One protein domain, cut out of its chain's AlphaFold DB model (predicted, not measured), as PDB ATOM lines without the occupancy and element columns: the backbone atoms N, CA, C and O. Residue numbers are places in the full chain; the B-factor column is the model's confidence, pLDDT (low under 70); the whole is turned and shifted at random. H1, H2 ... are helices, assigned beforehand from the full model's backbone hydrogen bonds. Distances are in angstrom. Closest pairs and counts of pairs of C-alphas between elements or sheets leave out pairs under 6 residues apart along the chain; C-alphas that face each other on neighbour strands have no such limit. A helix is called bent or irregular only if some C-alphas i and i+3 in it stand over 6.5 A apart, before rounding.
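What this domain is: This is residues 2 to 72 of the 431 residues of the protein "E3 ubiquitin-protein ligase SopA" of Erwinia pyrifoliae (strain DSM 12163 / CIP 106111 / Ep16/96) (UniProt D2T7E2). What would one see first? A long kinked helix, H1, packs with its residues 17 to 21 on H4, one of two shorter helices, H2 and H4, which pack on each other, run opposite ways and slant past each other; H2 comes close to H1 without clearly touching it. The tiny helix H3 stands in the turn that joins H2 to H4, and H1 packs on it too. What is it made of, and how large is it? The printed part has 71 residues with four named helices in the order H1, H2, H3, H4 and no named strand, an all-helix domain. It is compact, with a radius of gyration of the C-alphas of 12.2 A, but elongated, spanning 38 by 22 by 21 A.

How they stand to each other: Where does the first helix meet the others? H1, residues 7 to 27, touches H3, residues 49 to 52, with residues 10 to 17 alone, and the closest C-alphas are those of Thr 14 and Tyr 51, 5.8 A apart. With residues 17 to 21 alone it touches H4, residues 55 to 70, the closest C-alphas being those of Lys 18 and Ile 57 at 6.2 A; the two run the same way at a steep tilt of 57 degrees. H1 and H2, residues 35 to 46, are close but not clearly touching, with C-alphas 17 and 45 closest at 7.9 A, and run opposite ways at 35.4 degrees, only just a steep tilt. How do the later helices stand? H2 and H4 touch, the closest C-alphas being those of Leu 42 and Phe 61 at 6.8 A, and they run opposite ways at a steep tilt of 39 degrees. H3 only just touches H2 and H4, each with 3 pairs of C-alphas within 8 A and only at the corner by their link; the closest C-alphas are those of Ile 45 and Tyr 51, 6.0 A apart, and those of Leu 52 and Tyr 58, 5.0 A apart. What do the backbones show? In H2 and H4 every O i to N i+4 pair is within hydrogen-bond range, in H1 15 of 17 are, and H3 is too short for such a pair.

Where its parts are: Where does H1 run? It goes 29.2 A from C-alpha 7 at (91.708, 172.583, 125.068) to C-alpha 27, with a kink of 33 degrees near residue 14. It is irregular: C-alphas 8 and 11 are 8.3 A apart. Where are the others? H2 begins at C-alpha 35, (82.044, 149.594, 111.859), and is 16.7 A long; H3 has four residues. H4 is 22.1 A long and ends at C-alpha 70, (68.483, 151.119, 114.339).

The domain as a whole: How far does it reach? The two C-alphas farthest apart, those of Glu 8 and Ala 72, are 38.6 A apart. Is there a cut or a long link? The printed part has no cut; the links H2 to H3 and H3 to H4 are tight, and H1 to H2 is short. Where is confidence low? The mean pLDDT of the printed part is 81.8, and residues 2 to 3, 32 to 33 and 70 to 72 are under 70.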
ATOM      1  N   LEU A   2      93.570 165.497 116.147       69.88
ATOM      2  CA  LEU A   2      92.663 166.468 116.804       69.88
ATOM      3  C   LEU A   2      92.738 166.462 118.342       69.88
ATOM      4  O   LEU A   2      92.756 167.518 118.967       69.88
ATOM      5  N   LYS A   3      92.886 165.276 118.943       68.00
ATOM      6  CA  LYS A   3      93.064 165.103 120.396       68.00
ATOM      7  C   LYS A   3      94.366 165.694 120.954       68.00
ATOM      8  O   LYS A   3      94.463 165.879 122.158       68.00
ATOM      9  N   THR A   4      95.360 165.971 120.107       74.94
ATOM     10  CA  THR A   4      96.654 166.527 120.544       74.94
ATOM     11  C   THR A   4      96.667 168.055 120.537       74.94
ATOM     12  O   THR A   4      97.625 168.654 121.010       74.94
ATOM     13  N   ILE A   5      95.622 168.697 120.008       76.75
ATOM     14  CA  ILE A   5      95.444 170.148 120.096       76.75
ATOM     15  C   ILE A   5      95.012 170.487 121.534       76.75
ATOM     16  O   ILE A   5      94.172 169.787 122.104       76.75
ATOM     17  N   SER A   6      95.563 171.547 122.133       77.94
ATOM     18  CA  SER A   6      95.183 171.987 123.488       77.94
ATOM     19  C   SER A   6      93.686 172.328 123.582       77.94
ATOM     20  O   SER A   6      93.056 172.721 122.596       77.94
ATOM     21  N   ARG A   7      93.101 172.185 124.779       76.12
ATOM     22  CA  ARG A   7      91.708 172.583 125.068       76.12
ATOM     23  C   ARG A   7      91.470 174.082 124.876       76.12
ATOM     24  O   ARG A   7      90.361 174.468 124.527       76.12
ATOM     25  N   GLU A   8      92.512 174.897 125.026       83.50
ATOM     26  CA  GLU A   8      92.481 176.352 124.809       83.50
ATOM     27  C   GLU A   8      92.122 176.736 123.362       83.50
ATOM     28  O   GLU A   8      91.615 177.824 123.111       83.50
ATOM     29  N   TYR A   9      92.302 175.817 122.407       85.38
ATOM     30  CA  TYR A   9      91.949 176.007 120.998       85.38
ATOM     31  C   TYR A   9      90.631 175.313 120.618       85.38
ATOM     32  O   TYR A   9      90.485 174.803 119.503       85.38
ATOM     33  N   SER A  10      89.660 175.280 121.535       84.94
ATOM     34  CA  SER A  10      88.341 174.659 121.329       84.94
ATOM     35  C   SER A  10      87.640 175.153 120.056       84.94
ATOM     36  O   SER A  10      87.127 174.341 119.291       84.94
ATOM     37  N   GLY A  11      87.710 176.453 119.747       86.38
ATOM     38  CA  GLY A  11      87.133 177.013 118.518       86.38
ATOM     39  C   GLY A  11      87.745 176.440 117.231       86.38
ATOM     40  O   GLY A  11      87.021 176.105 116.294       86.38
ATOM     41  N   ILE A  12      89.071 176.253 117.196       87.06
ATOM     42  CA  ILE A  12      89.770 175.640 116.050       87.06
ATOM     43  C   ILE A  12      89.381 174.166 115.936       87.06
ATOM     44  O   ILE A  12      89.051 173.694 114.849       87.06
ATOM     45  N   LYS A  13      89.370 173.444 117.062       89.06
ATOM     46  CA  LYS A  13      88.937 172.045 117.123       89.06
ATOM     47  C   LYS A  13      87.526 171.867 116.553       89.06
ATOM     48  O   LYS A  13      87.324 170.985 115.718       89.06
ATOM     49  N   THR A  14      86.569 172.686 116.993       89.75
ATOM     50  CA  THR A  14      85.173 172.634 116.537       89.75
ATOM     51  C   THR A  14      85.081 172.926 115.043       89.75
ATOM     52  O   THR A  14      84.428 172.174 114.326       89.75
ATOM     53  N   LYS A  15      85.810 173.933 114.537       90.56
ATOM     54  CA  LYS A  15      85.845 174.240 113.100       90.56
ATOM     55  C   LYS A  15      86.334 173.056 112.258       90.56
ATOM     56  O   LYS A  15      85.689 172.716 111.271       90.56
ATOM     57  N   ILE A  16      87.418 172.392 112.667       90.06
ATOM     58  CA  ILE A  16      87.957 171.246 111.915       90.06
ATOM     59  C   ILE A  16      86.980 170.063 111.930       90.06
ATOM     60  O   ILE A  16      86.729 169.469 110.884       90.06
ATOM     61  N   ILE A  17      86.393 169.717 113.085       91.19
ATOM     62  CA  ILE A  17      85.385 168.641 113.141       91.19
ATOM     63  C   ILE A  17      84.185 168.982 112.259       91.19
ATOM     64  O   ILE A  17      83.701 168.116 111.537       91.19
ATOM     65  N   LYS A  18      83.734 170.234 112.265       91.56
ATOM     66  CA  LYS A  18      82.624 170.693 111.432       91.56
ATOM     67  C   LYS A  18      82.918 170.548 109.938       91.56
ATOM     68  O   LYS A  18      82.061 170.096 109.184       91.56
ATOM     69  N   GLU A  19      84.135 170.868 109.501       91.56
ATOM     70  CA  GLU A  19      84.576 170.630 108.121       91.56
ATOM     71  C   GLU A  19      84.589 169.130 107.779       91.56
ATOM     72  O   GLU A  19      84.086 168.741 106.724       91.56
ATOM     73  N   ILE A  20      85.071 168.275 108.689       89.94
ATOM     74  CA  ILE A  20      85.054 166.811 108.519       89.94
ATOM     75  C   ILE A  20      83.617 166.285 108.399       89.94
ATOM     76  O   ILE A  20      83.321 165.531 107.473       89.94
ATOM     77  N   VAL A  21      82.715 166.700 109.294       89.75
ATOM     78  CA  VAL A  21      81.289 166.333 109.259       89.75
ATOM     79  C   VAL A  21      80.676 166.729 107.917       89.75
ATOM     80  O   VAL A  21      80.042 165.904 107.262       89.75
ATOM     81  N   ASN A  22      80.930 167.952 107.454       89.88
ATOM     82  CA  ASN A  22      80.427 168.426 106.168       89.88
ATOM     83  C   ASN A  22      80.964 167.621 104.979       89.88
ATOM     84  O   ASN A  22      80.206 167.311 104.061       89.88
ATOM     85  N   LEU A  23      82.249 167.257 104.981       90.12
ATOM     86  CA  LEU A  23      82.839 166.422 103.930       90.12
ATOM     87  C   LEU A  23      82.206 165.032 103.885       90.12
ATOM     88  O   LEU A  23      81.865 164.548 102.808       90.12
ATOM     89  N   ILE A  24      82.009 164.420 105.050       87.44
ATOM     90  CA  ILE A  24      81.370 163.112 105.190       87.44
ATOM     91  C   ILE A  24      79.915 163.156 104.702       87.44
ATOM     92  O   ILE A  24      79.482 162.298 103.937       87.44
ATOM     93  N   VAL A  25      79.150 164.172 105.109       85.75
ATOM     94  CA  VAL A  25      77.752 164.325 104.684       85.75
ATOM     95  C   VAL A  25      77.660 164.545 103.169       85.75
ATOM     96  O   VAL A  25      76.770 163.996 102.518       85.75
ATOM     97  N   ARG A  26      78.595 165.301 102.579       88.06
ATOM     98  CA  ARG A  26      78.641 165.565 101.130       88.06
ATOM     99  C   ARG A  26      79.081 164.364 100.303       88.06
ATOM    100  O   ARG A  26      78.597 164.211  99.184       88.06
ATOM    101  N   SER A  27      79.981 163.529 100.819       83.00
ATOM    102  CA  SER A  27      80.536 162.394 100.075       83.00
ATOM    103  C   SER A  27      79.534 161.256  99.859       83.00
ATOM    104  O   SER A  27      79.811 160.364  99.061       83.00
ATOM    105  N   ARG A  28      78.374 161.285 100.535       75.75
ATOM    106  CA  ARG A  28      77.343 160.227 100.503       75.75
ATOM    107  C   ARG A  28      77.892 158.835 100.847       75.75
ATOM    108  O   ARG A  28      77.293 157.831 100.473       75.75
ATOM    109  N   VAL A  29      79.019 158.772 101.554       76.50
ATOM    110  CA  VAL A  29      79.572 157.511 102.050       76.50
ATOM    111  C   VAL A  29      78.628 156.962 103.112       76.50
ATOM    112  O   VAL A  29      78.304 157.657 104.077       76.50
ATOM    113  N   ASP A  30      78.211 155.708 102.954       74.56
ATOM    114  CA  ASP A  30      77.463 155.014 103.995       74.56
ATOM    115  C   ASP A  30      78.425 154.526 105.084       74.56
ATOM    116  O   ASP A  30      78.984 153.431 105.038       74.56
ATOM    117  N   ILE A  31      78.647 155.390 106.073       72.31
ATOM    118  CA  ILE A  31      79.538 155.133 107.212       72.31
ATOM    119  C   ILE A  31      79.078 153.909 108.014       72.31
ATOM    120  O   ILE A  31      79.891 153.265 108.676       72.31
ATOM    121  N   ASN A  32      77.790 153.558 107.944       66.25
ATOM    122  CA  ASN A  32      77.234 152.433 108.692       66.25
ATOM    123  C   ASN A  32      77.786 151.085 108.206       66.25
ATOM    124  O   ASN A  32      77.802 150.121 108.967       66.25
ATOM    125  N   LEU A  33      78.288 151.023 106.968       68.00
ATOM    126  CA  LEU A  33      78.909 149.825 106.404       68.00
ATOM    127  C   LEU A  33      80.353 149.610 106.887       68.00
ATOM    128  O   LEU A  33      80.942 148.573 106.590       68.00
ATOM    129  N   ILE A  34      80.935 150.558 107.634       75.56
ATOM    130  CA  ILE A  34      82.328 150.492 108.096       75.56
ATOM    131  C   ILE A  34      82.386 150.641 109.631       75.56
ATOM    132  O   ILE A  34      82.661 151.734 110.140       75.56
ATOM    133  N   PRO A  35      82.193 149.547 110.399       72.38
ATOM    134  CA  PRO A  35      82.044 149.594 111.859       72.38
ATOM    135  C   PRO A  35      83.175 150.325 112.596       72.38
ATOM    136  O   PRO A  35      82.926 151.149 113.469       72.38
ATOM    137  N   PHE A  36      84.435 150.099 112.204       72.38
ATOM    138  CA  PHE A  36      85.582 150.765 112.835       72.38
ATOM    139  C   PHE A  36      85.571 152.293 112.654       72.38
ATOM    140  O   PHE A  36      85.977 153.029 113.556       72.38
ATOM    141  N   VAL A  37      85.111 152.782 111.499       80.12
ATOM    142  CA  VAL A  37      85.030 154.224 111.230       80.12
ATOM    143  C   VAL A  37      83.921 154.845 112.071       80.12
ATOM    144  O   VAL A  37      84.138 155.897 112.670       80.12
ATOM    145  N   LEU A  38      82.774 154.169 112.177       80.94
ATOM    146  CA  LEU A  38      81.656 154.592 113.014       80.94
ATOM    147  C   LEU A  38      82.057 154.698 114.496       80.94
ATOM    148  O   LEU A  38      81.881 155.759 115.098       80.94
ATOM    149  N   ASP A  39      82.689 153.656 115.049       78.00
ATOM    150  CA  ASP A  39      83.203 153.646 116.428       78.00
ATOM    151  C   ASP A  39      84.175 154.811 116.669       78.00
ATOM    152  O   ASP A  39      84.112 155.518 117.679       78.00
ATOM    153  N   SER A  40      85.099 155.025 115.728       82.94
ATOM    154  CA  SER A  40      86.097 156.089 115.812       82.94
ATOM    155  C   SER A  40      85.445 157.472 115.784       82.94
ATOM    156  O   SER A  40      85.782 158.323 116.608       82.94
ATOM    157  N   LEU A  41      84.489 157.711 114.882       85.75
ATOM    158  CA  LEU A  41      83.782 158.989 114.780       85.75
ATOM    159  C   LEU A  41      83.001 159.307 116.056       85.75
ATOM    160  O   LEU A  41      83.167 160.399 116.601       85.75
ATOM    161  N   LEU A  42      82.230 158.345 116.569       85.94
ATOM    162  CA  LEU A  42      81.484 158.498 117.819       85.94
ATOM    163  C   LEU A  42      82.423 158.875 118.969       85.94
ATOM    164  O   LEU A  42      82.232 159.897 119.627       85.94
ATOM    165  N   ASN A  43      83.497 158.110 119.160       84.88
ATOM    166  CA  ASN A  43      84.457 158.361 120.232       84.88
ATOM    167  C   ASN A  43      85.186 159.696 120.110       84.88
ATOM    168  O   ASN A  43      85.472 160.332 121.124       84.88
ATOM    169  N   ASN A  44      85.542 160.113 118.896       85.25
ATOM    170  CA  ASN A  44      86.226 161.386 118.699       85.25
ATOM    171  C   ASN A  44      85.280 162.560 118.967       85.25
ATOM    172  O   ASN A  44      85.666 163.471 119.698       85.25
ATOM    173  N   ILE A  45      84.042 162.514 118.472       86.06
ATOM    174  CA  ILE A  45      83.067 163.585 118.705       86.06
ATOM    175  C   ILE A  45      82.673 163.668 120.186       86.06
ATOM    176  O   ILE A  45      82.614 164.759 120.742       86.06
ATOM    177  N   ALA A  46      82.484 162.545 120.881       83.56
ATOM    178  CA  ALA A  46      82.171 162.605 122.308       83.56
ATOM    179  C   ALA A  46      83.367 162.943 123.202       83.56
ATOM    180  O   ALA A  46      83.163 163.283 124.368       83.56
ATOM    181  N   SER A  47      84.604 162.874 122.702       81.62
ATOM    182  CA  SER A  47      85.790 163.087 123.541       81.62
ATOM    183  C   SER A  47      85.944 164.509 124.091       81.62
ATOM    184  O   SER A  47      86.617 164.679 125.102       81.62
ATOM    185  N   GLU A  48      85.296 165.513 123.494       82.00
ATOM    186  CA  GLU A  48      85.370 166.912 123.933       82.00
ATOM    187  C   GLU A  48      83.961 167.507 124.028       82.00
ATOM    188  O   GLU A  48      83.124 167.291 123.153       82.00
ATOM    189  N   ASN A  49      83.680 168.273 125.085       82.19
ATOM    190  CA  ASN A  49      82.362 168.898 125.261       82.19
ATOM    191  C   ASN A  49      82.076 169.941 124.171       82.19
ATOM    192  O   ASN A  49      80.972 169.969 123.646       82.19
ATOM    193  N   CYS A  50      83.100 170.678 123.721       82.19
ATOM    194  CA  CYS A  50      82.945 171.731 122.712       82.19
ATOM    195  C   CYS A  50      82.437 171.237 121.344       82.19
ATOM    196  O   CYS A  50      82.030 172.049 120.517       82.19
ATOM    197  N   TYR A  51      82.489 169.927 121.081       86.69
ATOM    198  CA  TYR A  51      81.876 169.313 119.902       86.69
ATOM    199  C   TYR A  51      80.385 169.049 120.102       86.69
ATOM    200  O   TYR A  51      79.605 169.237 119.178       86.69
ATOM    201  N   LEU A  52      79.994 168.614 121.300       82.56
ATOM    202  CA  LEU A  52      78.601 168.337 121.648       82.56
ATOM    203  C   LEU A  52      77.802 169.625 121.894       82.56
ATOM    204  O   LEU A  52      76.584 169.608 121.752       82.56
ATOM    205  N   ASP A  53      78.487 170.724 122.217       85.06
ATOM    206  CA  ASP A  53      77.886 172.050 122.385       85.06
ATOM    207  C   ASP A  53      77.597 172.748 121.034       85.06
ATOM    208  O   ASP A  53      76.780 173.667 120.973       85.06
ATOM    209  N   ASP A  54      78.238 172.327 119.930       90.50
ATOM    210  CA  ASP A  54      77.929 172.830 118.580       90.50
ATOM    211  C   ASP A  54      76.728 172.076 117.996       90.50
ATOM    212  O   ASP A  54      76.757 170.857 117.822       90.50
ATOM    213  N   GLY A  55      75.671 172.812 117.646       87.25
ATOM    214  CA  GLY A  55      74.410 172.222 117.194       87.25
ATOM    215  C   GLY A  55      74.514 171.368 115.923       87.25
ATOM    216  O   GLY A  55      73.789 170.384 115.800       87.25
ATOM    217  N   GLU A  56      75.411 171.692 114.987       90.56
ATOM    218  CA  GLU A  56      75.554 170.933 113.736       90.56
ATOM    219  C   GLU A  56      76.286 169.613 113.978       90.56
ATOM    220  O   GLU A  56      75.830 168.549 113.546       90.56
ATOM    221  N   ILE A  57      77.388 169.669 114.728       88.88
ATOM    222  CA  ILE A  57      78.149 168.477 115.112       88.88
ATOM    223  C   ILE A  57      77.287 167.569 115.997       88.88
ATOM    224  O   ILE A  57      77.272 166.354 115.794       88.88
ATOM    225  N   TYR A  58      76.526 168.143 116.931       85.25
ATOM    226  CA  TYR A  58      75.610 167.397 117.789       85.25
ATOM    227  C   TYR A  58      74.501 166.693 116.998       85.25
ATOM    228  O   TYR A  58      74.232 165.515 117.240       85.25
ATOM    229  N   LEU A  59      73.877 167.363 116.022       86.62
ATOM    230  CA  LEU A  59      72.861 166.742 115.164       86.62
ATOM    231  C   LEU A  59      73.435 165.575 114.356       86.62
ATOM    232  O   LEU A  59      72.806 164.519 114.258       86.62
ATOM    233  N   PHE A  60      74.643 165.737 113.817       88.94
ATOM    234  CA  PHE A  60      75.339 164.655 113.131       88.94
ATOM    235  C   PHE A  60      75.645 163.487 114.077       88.94
ATOM    236  O   PHE A  60      75.347 162.338 113.761       88.94
ATOM    237  N   PHE A  61      76.176 163.777 115.266       86.19
ATOM    238  CA  PHE A  61      76.453 162.782 116.298       86.19
ATOM    239  C   PHE A  61      75.198 162.003 116.705       86.19
ATOM    240  O   PHE A  61      75.225 160.775 116.766       86.19
ATOM    241  N   LYS A  62      74.082 162.705 116.920       83.00
ATOM    242  CA  LYS A  62      72.788 162.097 117.232       83.00
ATOM    243  C   LYS A  62      72.349 161.129 116.132       83.00
ATOM    244  O   LYS A  62      71.953 160.014 116.451       83.00
ATOM    245  N   LYS A  63      72.493 161.513 114.860       84.25
ATOM    246  CA  LYS A  63      72.180 160.640 113.722       84.25
ATOM    247  C   LYS A  63      73.054 159.381 113.697       84.25
ATOM    248  O   LYS A  63      72.548 158.298 113.434       84.25
ATOM    249  N   LEU A  64      74.351 159.499 113.997       83.38
ATOM    250  CA  LEU A  64      75.236 158.330 114.103       83.38
ATOM    251  C   LEU A  64      74.790 157.382 115.222       83.38
ATOM    252  O   LEU A  64      74.756 156.172 115.023       83.38
ATOM    253  N   VAL A  65      74.431 157.931 116.384       79.44
ATOM    254  CA  VAL A  65      73.901 157.156 117.513       79.44
ATOM    255  C   VAL A  65      72.590 156.459 117.139       79.44
ATOM    256  O   VAL A  65      72.424 155.280 117.437       79.44
ATOM    257  N   GLU A  66      71.677 157.155 116.462       78.19
ATOM    258  CA  GLU A  66      70.404 156.587 116.002       78.19
ATOM    259  C   GLU A  66      70.632 155.443 115.009       78.19
ATOM    260  O   GLU A  66      70.081 154.368 115.215       78.19
ATOM    261  N   ASN A  67      71.541 155.593 114.040       77.44
ATOM    262  CA  ASN A  67      71.892 154.510 113.116       77.44
ATOM    263  C   ASN A  67      72.471 153.275 113.829       77.44
ATOM    264  O   ASN A  67      72.207 152.140 113.430       77.44
ATOM    265  N   VAL A  68      73.289 153.478 114.868       75.31
ATOM    266  CA  VAL A  68      73.828 152.374 115.679       75.31
ATOM    267  C   VAL A  68      72.698 151.616 116.376       75.31
ATOM    268  O   VAL A  68      72.717 150.387 116.402       75.31
ATOM    269  N   ILE A  69      71.703 152.336 116.899       75.31
ATOM    270  CA  ILE A  69      70.542 151.740 117.566       75.31
ATOM    271  C   ILE A  69      69.598 151.070 116.554       75.31
ATOM    272  O   ILE A  69      69.074 149.999 116.835       75.31
ATOM    273  N   GLU A  70      69.378 151.658 115.376       69.62
ATOM    274  CA  GLU A  70      68.483 151.119 114.339       69.62
ATOM    275  C   GLU A  70      69.002 149.816 113.708       69.62
ATOM    276  O   GLU A  70      68.211 149.016 113.215       69.62
ATOM    277  N   ASN A  71      70.304 149.529 113.808       65.56
ATOM    278  CA  ASN A  71      70.887 148.231 113.447       65.56
ATOM    279  C   ASN A  71      70.718 147.151 114.548       65.56
ATOM    280  O   ASN A  71      71.518 146.217 114.621       65.56
ATOM    281  N   ALA A  72      69.684 147.258 115.395       55.44
ATOM    282  CA  ALA A  72      69.487 146.484 116.631       55.44
ATOM    283  C   ALA A  72      69.493 144.954 116.504       55.44
ATOM    284  O   ALA A  72      69.810 144.276 117.482       55.44
TER     285      ALA A  72